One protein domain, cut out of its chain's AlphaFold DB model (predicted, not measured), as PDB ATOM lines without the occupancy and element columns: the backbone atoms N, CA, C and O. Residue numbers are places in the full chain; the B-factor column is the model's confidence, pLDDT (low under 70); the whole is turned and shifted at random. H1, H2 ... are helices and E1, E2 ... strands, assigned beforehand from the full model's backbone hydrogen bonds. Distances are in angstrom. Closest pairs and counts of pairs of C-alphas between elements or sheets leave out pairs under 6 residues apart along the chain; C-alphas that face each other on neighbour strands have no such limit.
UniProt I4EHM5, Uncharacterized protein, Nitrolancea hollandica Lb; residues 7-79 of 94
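This is residues 7 to 79 of the 94 residues of an uncharacterized protein of Nitrolancea hollandica Lb (UniProt I4EHM5). A twisted sheet of four short strands has helix H1 packed over one face, while H2 continues from E4 at one edge. The 73 printed residues run E1, E2, H1, E3, E4, H2; the order across the antiparallel sheet is E2, E1, E3, E4. The class is mixed, with under half of the residues in named elements. The whole is compact, radius of gyration of the C-alphas 11.4 A, spanning 32 by 28 by 18 A.

The strands are E2, residues 22 to 25, E1, 7 to 10, E3, 52 to 56, 13.7 A long, and E4, 67 to 70. E1 begins at C-alpha 7 (-29.276, -25.362, 14.276). H1, residues 32 to 41, is 14.1 A long; H2, 71 to 77, ends at C-alpha 77 (-14.007, -14.329, 6.958).

The sheet is only just strongly twisted, its C-alphas up to 4.5 A off its plane. Within hydrogen-bond range are N 9 and O 22 in hairpin E1 and E2, 2.8 A, N 10 and O 54 between E1 and E3, 2.8 A, and N 69 and O 53 in hairpin E3 and E4, 2.8 A. H1 is on the sheet; E2, H1 and E3 form a split strand-helix-strand unit, two same-way strands with E1 between them, its crossover right-handed. H2 only grazes the sheet with residues 71 to 74. H1 and H2 only just touch, with 3 pairs of C-alphas within 8 A, the closest Ala 37 and Leu 74 at 6.7 A, about perpendicular at 86 degrees. In H1 and H2 every O i to N i+4 pair is within hydrogen-bond range.

The C-alphas of Val 17 and Gln 79 are the farthest apart, 32.5 A. The printed part has no cut; the link E1 to E2 is long, and no printed residue is under 70 in pLDDT.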
ATOM      1  N   LEU A   7     -30.597 -25.558  13.709       95.19
ATOM      2  CA  LEU A   7     -29.276 -25.362  14.276       95.19
ATOM      3  C   LEU A   7     -29.400 -24.691  15.648       95.19
ATOM      4  O   LEU A   7     -29.889 -23.568  15.783       95.19
ATOM      5  N   TYR A   8     -28.913 -25.389  16.663       95.94
ATOM      6  CA  TYR A   8     -28.873 -24.959  18.052       95.94
ATOM      7  C   TYR A   8     -27.516 -24.324  18.350       95.94
ATOM      8  O   TYR A   8     -26.473 -24.853  17.958       95.94
ATOM      9  N   ILE A   9     -27.531 -23.180  19.029       96.44
ATOM     10  CA  ILE A   9     -26.361 -22.341  19.269       96.44
ATOM     11  C   ILE A   9     -26.272 -22.030  20.761       96.44
ATOM     12  O   ILE A   9     -27.221 -21.524  21.359       96.44
ATOM     13  N   TRP A  10     -25.099 -22.275  21.332       96.62
ATOM     14  CA  TRP A  10     -24.720 -21.872  22.681       96.62
ATOM     15  C   TRP A  10     -23.652 -20.794  22.574       96.62
ATOM     16  O   TRP A  10     -22.638 -20.973  21.892       96.62
ATOM     17  N   LEU A  11     -23.887 -19.666  23.229       93.50
ATOM     18  CA  LEU A  11     -22.979 -18.534  23.223       93.50
ATOM     19  C   LEU A  11     -21.840 -18.788  24.209       93.50
ATOM     20  O   LEU A  11     -20.702 -18.941  23.782       93.50
ATOM     21  N   ASP A  12     -22.145 -18.880  25.501       89.00
ATOM     22  CA  ASP A  12     -21.137 -19.061  26.563       89.00
ATOM     23  C   ASP A  12     -21.409 -20.306  27.431       89.00
ATOM     24  O   ASP A  12     -20.593 -20.716  28.257       89.00
ATOM     25  N   ALA A  13     -22.568 -20.938  27.228       88.69
ATOM     26  CA  ALA A  13     -23.013 -22.099  27.982       88.69
ATOM     27  C   ALA A  13     -22.411 -23.418  27.459       88.69
ATOM     28  O   ALA A  13     -22.070 -23.557  26.283       88.69
ATOM     29  N   ASP A  14     -22.294 -24.414  28.347       91.44
ATOM     30  CA  ASP A  14     -21.854 -25.768  27.988       91.44
ATOM     31  C   ASP A  14     -23.006 -26.557  27.325       91.44
ATOM     32  O   ASP A  14     -24.007 -26.825  28.005       91.44
ATOM     33  N   PRO A  15     -22.868 -26.991  26.052       94.25
ATOM     34  CA  PRO A  15     -23.903 -27.744  25.336       94.25
ATOM     35  C   PRO A  15     -24.295 -29.080  25.969       94.25
ATOM     36  O   PRO A  15     -25.331 -29.642  25.627       94.25
ATOM     37  N   LEU A  16     -23.469 -29.620  26.868       93.75
ATOM     38  CA  LEU A  16     -23.731 -30.903  27.523       93.75
ATOM     39  C   LEU A  16     -24.625 -30.784  28.756       93.75
ATOM     40  O   LEU A  16     -25.123 -31.794  29.252       93.75
ATOM     41  N   VAL A  17     -24.794 -29.569  29.277       92.38
ATOM     42  CA  VAL A  17     -25.444 -29.335  30.574       92.38
ATOM     43  C   VAL A  17     -26.581 -28.327  30.462       92.38
ATOM     44  O   VAL A  17     -27.562 -28.430  31.196       92.38
ATOM     45  N   GLN A  18     -26.467 -27.360  29.553       94.19
ATOM     46  CA  GLN A  18     -27.403 -26.249  29.433       94.19
ATOM     47  C   GLN A  18     -28.166 -26.278  28.103       94.19
ATOM     48  O   GLN A  18     -27.642 -26.777  27.104       94.19
ATOM     49  N   PRO A  19     -29.400 -25.742  28.066       93.75
ATOM     50  CA  PRO A  19     -30.131 -25.563  26.817       93.75
ATOM     51  C   PRO A  19     -29.450 -24.516  25.913       93.75
ATOM     52  O   PRO A  19     -28.669 -23.703  26.408       93.75
ATOM     53  N   PRO A  20     -29.735 -24.532  24.600       95.12
ATOM     54  CA  PRO A  20     -29.194 -23.557  23.659       95.12
ATOM     55  C   PRO A  20     -29.748 -22.154  23.911       95.12
ATOM     56  O   PRO A  20     -30.920 -21.985  24.250       95.12
ATOM     57  N   ASP A  21     -28.908 -21.145  23.686       94.69
ATOM     58  CA  ASP A  21     -29.278 -19.731  23.794       94.69
ATOM     59  C   ASP A  21     -30.113 -19.277  22.592       94.69
ATOM     60  O   ASP A  21     -31.036 -18.470  22.716       94.69
ATOM     61  N   VAL A  22     -29.765 -19.781  21.406       94.44
ATOM     62  CA  VAL A  22     -30.388 -19.404  20.138       94.44
ATOM     63  C   VAL A  22     -30.637 -20.651  19.306       94.44
ATOM     64  O   VAL A  22     -29.801 -21.549  19.226       94.44
ATOM     65  N   VAL A  23     -31.786 -20.678  18.640       95.56
ATOM     66  CA  VAL A  23     -32.130 -21.695  17.647       95.56
ATOM     67  C   VAL A  23     -32.433 -20.987  16.334       95.56
ATOM     68  O   VAL A  23     -33.185 -20.006  16.305       95.56
ATOM     69  N   ILE A  24     -31.814 -21.446  15.252       94.56
ATOM     70  CA  ILE A  24     -32.066 -20.957  13.896       94.56
ATOM     71  C   ILE A  24     -32.453 -22.122  12.989       94.56
ATOM     72  O   ILE A  24     -32.145 -23.270  13.288       94.56
ATOM     73  N   GLU A  25     -33.134 -21.825  11.888       93.31
ATOM     74  CA  GLU A  25     -33.476 -22.830  10.881       93.31
ATOM     75  C   GLU A  25     -32.215 -23.295  10.144       93.31
ATOM     76  O   GLU A  25     -31.401 -22.471   9.711       93.31
ATOM     77  N   ASP A  26     -32.068 -24.610  10.010       89.50
ATOM     78  CA  ASP A  26     -31.082 -25.223   9.131       89.50
ATOM     79  C   ASP A  26     -31.619 -25.181   7.698       89.50
ATOM     80  O   ASP A  26     -32.705 -25.673   7.398       89.50
ATOM     81  N   THR A  27     -30.893 -24.501   6.812       88.94
ATOM     82  CA  THR A  27     -31.316 -24.310   5.423       88.94
ATOM     83  C   THR A  27     -30.540 -25.268   4.527       88.94
ATOM     84  O   THR A  27     -29.319 -25.113   4.406       88.94
ATOM     85  N   PRO A  28     -31.209 -26.192   3.813       84.94
ATOM     86  CA  PRO A  28     -30.534 -27.145   2.944       84.94
ATOM     87  C   PRO A  28     -29.599 -26.471   1.933       84.94
ATOM     88  O   PRO A  28     -29.984 -25.548   1.214       84.94
ATOM     89  N   GLY A  29     -28.359 -26.956   1.864       88.12
ATOM     90  CA  GLY A  29     -27.332 -26.432   0.958       88.12
ATOM     91  C   GLY A  29     -26.595 -25.188   1.464       88.12
ATOM     92  O   GLY A  29     -25.681 -24.723   0.783       88.12
ATOM     93  N   VAL A  30     -26.933 -24.672   2.649       91.44
ATOM     94  CA  VAL A  30     -26.188 -23.607   3.330       91.44
ATOM     95  C   VAL A  30     -25.387 -24.226   4.468       91.44
ATOM     96  O   VAL A  30     -25.912 -24.997   5.255       91.44
ATOM     97  N   SER A  31     -24.098 -23.903   4.568       92.44
ATOM     98  CA  SER A  31     -23.289 -24.430   5.677       92.44
ATOM     99  C   SER A  31     -23.692 -23.802   7.015       92.44
ATOM    100  O   SER A  31     -23.966 -22.603   7.077       92.44
ATOM    101  N   ASP A  32     -23.593 -24.547   8.119       92.62
ATOM    102  CA  ASP A  32     -23.939 -24.001   9.439       92.62
ATOM    103  C   ASP A  32     -23.081 -22.777   9.804       92.62
ATOM    104  O   ASP A  32     -23.534 -21.874  10.498       92.62
ATOM    105  N   ILE A  33     -21.840 -22.704   9.304       93.06
ATOM    106  CA  ILE A  33     -20.972 -21.528   9.479       93.06
ATOM    107  C   ILE A  33     -21.595 -20.292   8.813       93.06
ATOM    108  O   ILE A  33     -21.637 -19.227   9.426       93.06
ATOM    109  N   GLN A  34     -22.106 -20.432   7.585       93.81
ATOM    110  CA  GLN A  34     -22.804 -19.356   6.877       93.81
ATOM    111  C   GLN A  34     -24.098 -18.956   7.589       93.81
ATOM    112  O   GLN A  34     -24.383 -17.764   7.696       93.81
ATOM    113  N   LEU A  35     -24.858 -19.925   8.109       94.44
ATOM    114  CA  LEU A  35     -26.081 -19.658   8.871       94.44
ATOM    115  C   LEU A  35     -25.785 -18.844  10.135       94.44
ATOM    116  O   LEU A  35     -26.437 -17.833  10.397       94.44
ATOM    117  N   VAL A  36     -24.744 -19.224  10.875       94.44
ATOM    118  CA  VAL A  36     -24.293 -18.497  12.066       94.44
ATOM    119  C   VAL A  36     -23.778 -17.103  11.705       94.44
ATOM    120  O   VAL A  36     -24.160 -16.127  12.347       94.44
ATOM    121  N   ALA A  37     -22.952 -16.978  10.664       93.25
ATOM    122  CA  ALA A  37     -22.452 -15.690  10.185       93.25
ATOM    123  C   ALA A  37     -23.602 -14.739   9.815       93.25
ATOM    124  O   ALA A  37     -23.615 -13.577  10.227       93.25
ATOM    125  N   ARG A  38     -24.610 -15.247   9.102       92.81
ATOM    126  CA  ARG A  38     -25.817 -14.492   8.765       92.81
ATOM    127  C   ARG A  38     -26.586 -14.072  10.016       92.81
ATOM    128  O   ARG A  38     -26.921 -12.899  10.149       92.81
ATOM    129  N   ALA A  39     -26.808 -14.988  10.955       92.88
ATOM    130  CA  ALA A  39     -27.522 -14.688  12.192       92.88
ATOM    131  C   ALA A  39     -26.794 -13.632  13.050       92.88
ATOM    132  O   ALA A  39     -27.435 -12.778  13.664       92.88
ATOM    133  N   ILE A  40     -25.457 -13.638  13.052       90.62
ATOM    134  CA  ILE A  40     -24.632 -12.588  13.661       90.62
ATOM    135  C   ILE A  40     -24.842 -11.246  12.952       90.62
ATOM    136  O   ILE A  40     -25.071 -10.236  13.615       90.62
ATOM    137  N   ALA A  41     -24.765 -11.221  11.618       88.62
ATOM    138  CA  ALA A  41     -24.926  -9.999  10.831       88.62
ATOM    139  C   ALA A  41     -26.326  -9.379  10.993       88.62
ATOM    140  O   ALA A  41     -26.466  -8.159  11.030       88.62
ATOM    141  N   GLU A  42     -27.350 -10.220  11.152       89.94
ATOM    142  CA  GLU A  42     -28.733  -9.828  11.441       89.94
ATOM    143  C   GLU A  42     -28.949  -9.410  12.912       89.94
ATOM    144  O   GLU A  42     -30.034  -8.955  13.271       89.94
ATOM    145  N   GLY A  43     -27.940  -9.554  13.779       88.06
ATOM    146  CA  GLY A  43     -28.022  -9.206  15.201       88.06
ATOM    147  C   GLY A  43     -28.832 -10.189  16.052       88.06
ATOM    148  O   GLY A  43     -29.171  -9.873  17.193       88.06
ATOM    149  N   ARG A  44     -29.135 -11.385  15.533       90.00
ATOM    150  CA  ARG A  44     -29.966 -12.401  16.206       90.00
ATOM    151  C   ARG A  44     -29.280 -13.055  17.403       90.00
ATOM    152  O   ARG A  44     -29.967 -13.527  18.299       90.00
ATOM    153  N   LEU A  45     -27.946 -13.066  17.433       88.81
ATOM    154  CA  LEU A  45     -27.149 -13.609  18.545       88.81
ATOM    155  C   LEU A  45     -26.841 -12.546  19.617       88.81
ATOM    156  O   LEU A  45     -26.030 -12.766  20.512       88.81
ATOM    157  N   GLY A  46     -27.476 -11.376  19.525       83.75
ATOM    158  CA  GLY A  46     -27.205 -10.247  20.401       83.75
ATOM    159  C   GLY A  46     -25.987  -9.429  19.966       83.75
ATOM    160  O   GLY A  46     -25.377  -9.643  18.920       83.75
ATOM    161  N   ARG A  47     -25.673  -8.410  20.771       72.06
ATOM    162  CA  ARG A  47     -24.675  -7.381  20.431       72.06
ATOM    163  C   ARG A  47     -23.269  -7.687  20.948       72.06
ATOM    164  O   ARG A  47     -22.299  -7.191  20.385       72.06
ATOM    165  N   LEU A  48     -23.171  -8.444  22.036       81.25
ATOM    166  CA  LEU A  48     -21.911  -8.857  22.644       81.25
ATOM    167  C   LEU A  48     -21.773 -10.354  22.423       81.25
ATOM    168  O   LEU A  48     -22.542 -11.130  22.980       81.25
ATOM    169  N   LEU A  49     -20.828 -10.731  21.566       87.00
ATOM    170  CA  LEU A  49     -20.571 -12.128  21.252       87.00
ATOM    171  C   LEU A  49     -19.355 -12.612  22.040       87.00
ATOM    172  O   LEU A  49     -18.346 -11.898  22.081       87.00
ATOM    173  N   PRO A  50     -19.423 -13.813  22.627       90.69
ATOM    174  CA  PRO A  50     -18.267 -14.431  23.254       90.69
ATOM    175  C   PRO A  50     -17.205 -14.775  22.199       90.69
ATOM    176  O   PRO A  50     -17.497 -14.828  21.002       90.69
ATOM    177  N   PRO A  51     -15.950 -15.026  22.607       90.00
ATOM    178  CA  PRO A  51     -14.877 -15.360  21.672       90.00
ATOM    179  C   PRO A  51     -15.121 -16.683  20.932       90.00
ATOM    180  O   PRO A  51     -14.624 -16.874  19.821       90.00
ATOM    181  N   LYS A  52     -15.882 -17.600  21.540       93.94
ATOM    182  CA  LYS A  52     -16.250 -18.888  20.960       93.94
ATOM    183  C   LYS A  52     -17.734 -19.129  21.147       93.94
ATOM    184  O   LYS A  52     -18.259 -18.789  22.190       93.94
ATOM    185  N   ILE A  53     -18.349 -19.767  20.163       94.62
ATOM    186  CA  ILE A  53     -19.744 -20.217  20.202       94.62
ATOM    187  C   ILE A  53     -19.786 -21.700  19.858       94.62
ATOM    188  O   ILE A  53     -19.011 -22.158  19.017       94.62
ATOM    189  N   ALA A  54     -20.655 -22.463  20.505       97.06
ATOM    190  CA  ALA A  54     -20.869 -23.862  20.173       97.06
ATOM    191  C   ALA A  54     -22.142 -24.024  19.343       97.06
ATOM    192  O   ALA A  54     -23.126 -23.326  19.569       97.06
ATOM    193  N   ILE A  55     -22.111 -24.947  18.384       96.25
ATOM    194  CA  ILE A  55     -23.255 -25.252  17.528       96.25
ATOM    195  C   ILE A  55     -23.469 -26.755  17.379       96.25
ATOM    196  O   ILE A  55     -22.506 -27.531  17.378       96.25
ATOM    197  N   SER A  56     -24.729 -27.149  17.221       95.00
ATOM    198  CA  SER A  56     -25.153 -28.522  16.957       95.00
ATOM    199  C   SER A  56     -26.474 -28.544  16.190       95.00
ATOM    200  O   SER A  56     -27.290 -27.643  16.343       95.00
ATOM    201  N   THR A  57     -26.717 -29.600  15.418       92.88
ATOM    202  CA  THR A  57     -28.031 -29.928  14.833       92.88
ATOM    203  C   THR A  57     -28.937 -30.692  15.812       92.88
ATOM    204  O   THR A  57     -30.060 -31.082  15.491       92.88
ATOM    205  N   HIS A  58     -28.467 -30.921  17.039       92.25
ATOM    206  CA  HIS A  58     -29.225 -31.560  18.107       92.25
ATOM    207  C   HIS A  58     -29.344 -30.622  19.302       92.25
ATOM    208  O   HIS A  58     -28.355 -30.048  19.745       92.25
ATOM    209  N   GLU A  59     -30.541 -30.535  19.882       92.25
ATOM    210  CA  GLU A  59     -30.787 -29.738  21.091       92.25
ATOM    211  C   GLU A  59     -29.988 -30.257  22.296       92.25
ATOM    212  O   GLU A  59     -29.588 -29.497  23.170       92.25
ATOM    213  N   ARG A  60     -29.750 -31.573  22.347       91.31
ATOM    214  CA  ARG A  60     -28.975 -32.248  23.395       91.31
ATOM    215  C   ARG A  60     -27.850 -33.056  22.759       91.31
ATOM    216  O   ARG A  60     -28.003 -34.266  22.563       91.31
ATOM    217  N   PRO A  61     -26.750 -32.400  22.363       91.00
ATOM    218  CA  PRO A  61     -25.632 -33.094  21.755       91.00
ATOM    219  C   PRO A  61     -24.924 -33.992  22.776       91.00
ATOM    220  O   PRO A  61     -24.935 -33.748  23.980       91.00
ATOM    221  N   ASN A  62     -24.263 -35.035  22.279       92.38
ATOM    222  CA  ASN A  62     -23.263 -35.765  23.057       92.38
ATOM    223  C   ASN A  62     -21.888 -35.066  22.943       92.38
ATOM    224  O   ASN A  62     -21.746 -34.077  22.226       92.38
ATOM    225  N   PHE A  63     -20.854 -35.599  23.605       87.31
ATOM    226  CA  PHE A  63     -19.496 -35.023  23.606       87.31
ATOM    227  C   PHE A  63     -18.893 -34.763  22.212       87.31
ATOM    228  O   PHE A  63     -18.063 -33.868  22.082       87.31
ATOM    229  N   ASN A  64     -19.316 -35.502  21.183       88.75
ATOM    230  CA  ASN A  64     -18.854 -35.341  19.799       88.75
ATOM    231  C   ASN A  64     -19.929 -34.728  18.880       88.75
ATOM    232  O   ASN A  64     -19.722 -34.616  17.676       88.75
ATOM    233  N   GLY A  65     -21.089 -34.369  19.434       90.69
ATOM    234  CA  GLY A  65     -22.273 -33.930  18.698       90.69
ATOM    235  C   GLY A  65     -22.367 -32.419  18.517       90.69
ATOM    236  O   GLY A  65     -23.384 -31.937  18.035       90.69
ATOM    237  N   TYR A  66     -21.349 -31.662  18.922       94.19
ATOM    238  CA  TYR A  66     -21.288 -30.215  18.743       94.19
ATOM    239  C   TYR A  66     -19.878 -29.785  18.338       94.19
ATOM    240  O   TYR A  66     -18.894 -30.480  18.600       94.19
ATOM    241  N   ARG A  67     -19.762 -28.611  17.718       94.19
ATOM    242  CA  ARG A  67     -18.466 -27.997  17.403       94.19
ATOM    243  C   ARG A  67     -18.402 -26.567  17.904       94.19
ATOM    244  O   ARG A  67     -19.421 -25.888  17.974       94.19
ATOM    245  N   LYS A  68     -17.194 -26.108  18.228       95.00
ATOM    246  CA  LYS A  68     -16.939 -24.725  18.644       95.00
ATOM    247  C   LYS A  68     -16.390 -23.921  17.472       95.00
ATOM    248  O   LYS A  68     -15.453 -24.359  16.810       95.00
ATOM    249  N   LEU A  69     -16.963 -22.749  17.238       94.12
ATOM    250  CA  LEU A  69     -16.523 -21.781  16.243       94.12
ATOM    251  C   LEU A  69     -15.794 -20.633  16.937       94.12
ATOM    252  O   LEU A  69     -16.214 -20.183  18.000       94.12
ATOM    253  N   ASP A  70     -14.716 -20.156  16.322       93.38
ATOM    254  CA  ASP A  70     -14.036 -18.928  16.733       93.38
ATOM    255  C   ASP A  70     -14.744 -17.723  16.104       93.38
ATOM    256  O   ASP A  70     -14.825 -17.607  14.877       93.38
ATOM    257  N   VAL A  71     -15.277 -16.835  16.942       91.06
ATOM    258  CA  VAL A  71     -16.078 -15.697  16.479       91.06
ATOM    259  C   VAL A  71     -15.208 -14.656  15.783       91.06
ATOM    260  O   VAL A  71     -15.632 -14.088  14.780       91.06
ATOM    261  N   ALA A  72     -13.980 -14.417  16.245       89.88
ATOM    262  CA  ALA A  72     -13.103 -13.431  15.618       89.88
ATOM    263  C   ALA A  72     -12.757 -13.834  14.178       89.88
ATOM    264  O   ALA A  72     -12.851 -13.006  13.266       89.88
ATOM    265  N   ARG A  73     -12.434 -15.116  13.968       91.06
ATOM    266  CA  ARG A  73     -12.197 -15.680  12.635       91.06
ATOM    267  C   ARG A  73     -13.445 -15.593  11.759       91.06
ATOM    268  O   ARG A  73     -13.345 -15.157  10.614       91.06
ATOM    269  N   LEU A  74     -14.609 -15.945  12.303       91.00
ATOM    270  CA  LEU A  74     -15.878 -15.902  11.575       91.00
ATOM    271  C   LEU A  74     -16.214 -14.487  11.081       91.00
ATOM    272  O   LEU A  74     -16.533 -14.290   9.913       91.00
ATOM    273  N   LEU A  75     -16.096 -13.486  11.953       88.56
ATOM    274  CA  LEU A  75     -16.371 -12.092  11.601       88.56
ATOM    275  C   LEU A  75     -15.437 -11.581  10.502       88.56
ATOM    276  O   LEU A  75     -15.870 -10.836   9.624       88.56
ATOM    277  N   GLN A  76     -14.162 -11.972  10.557       89.56
ATOM    278  CA  GLN A  76     -13.174 -11.603   9.550       89.56
ATOM    279  C   GLN A  76     -13.487 -12.244   8.193       89.56
ATOM    280  O   GLN A  76     -13.485 -11.546   7.182       89.56
ATOM    281  N   GLU A  77     -13.761 -13.549   8.177       90.69
ATOM    282  CA  GLU A  77     -14.007 -14.329   6.958       90.69
ATOM    283  C   GLU A  77     -15.258 -13.850   6.211       90.69
ATOM    284  O   GLU A  77     -15.233 -13.702   4.992       90.69
ATOM    285  N   TYR A  78     -16.320 -13.516   6.945       87.94
ATOM    286  CA  TYR A  78     -17.591 -13.055   6.379       87.94
ATOM    287  C   TYR A  78     -17.707 -11.529   6.277       87.94
ATOM    288  O   TYR A  78     -18.787 -11.016   5.988       87.94
ATOM    289  N   GLN A  79     -16.614 -10.795   6.526       86.56
ATOM    290  CA  GLN A  79     -16.562  -9.326   6.493       86.56
ATOM    291  C   GLN A  79     -17.687  -8.654   7.298       86.56
ATOM    292  O   GLN A  79     -18.186  -7.584   6.945       86.56
TER     293      GLN A  79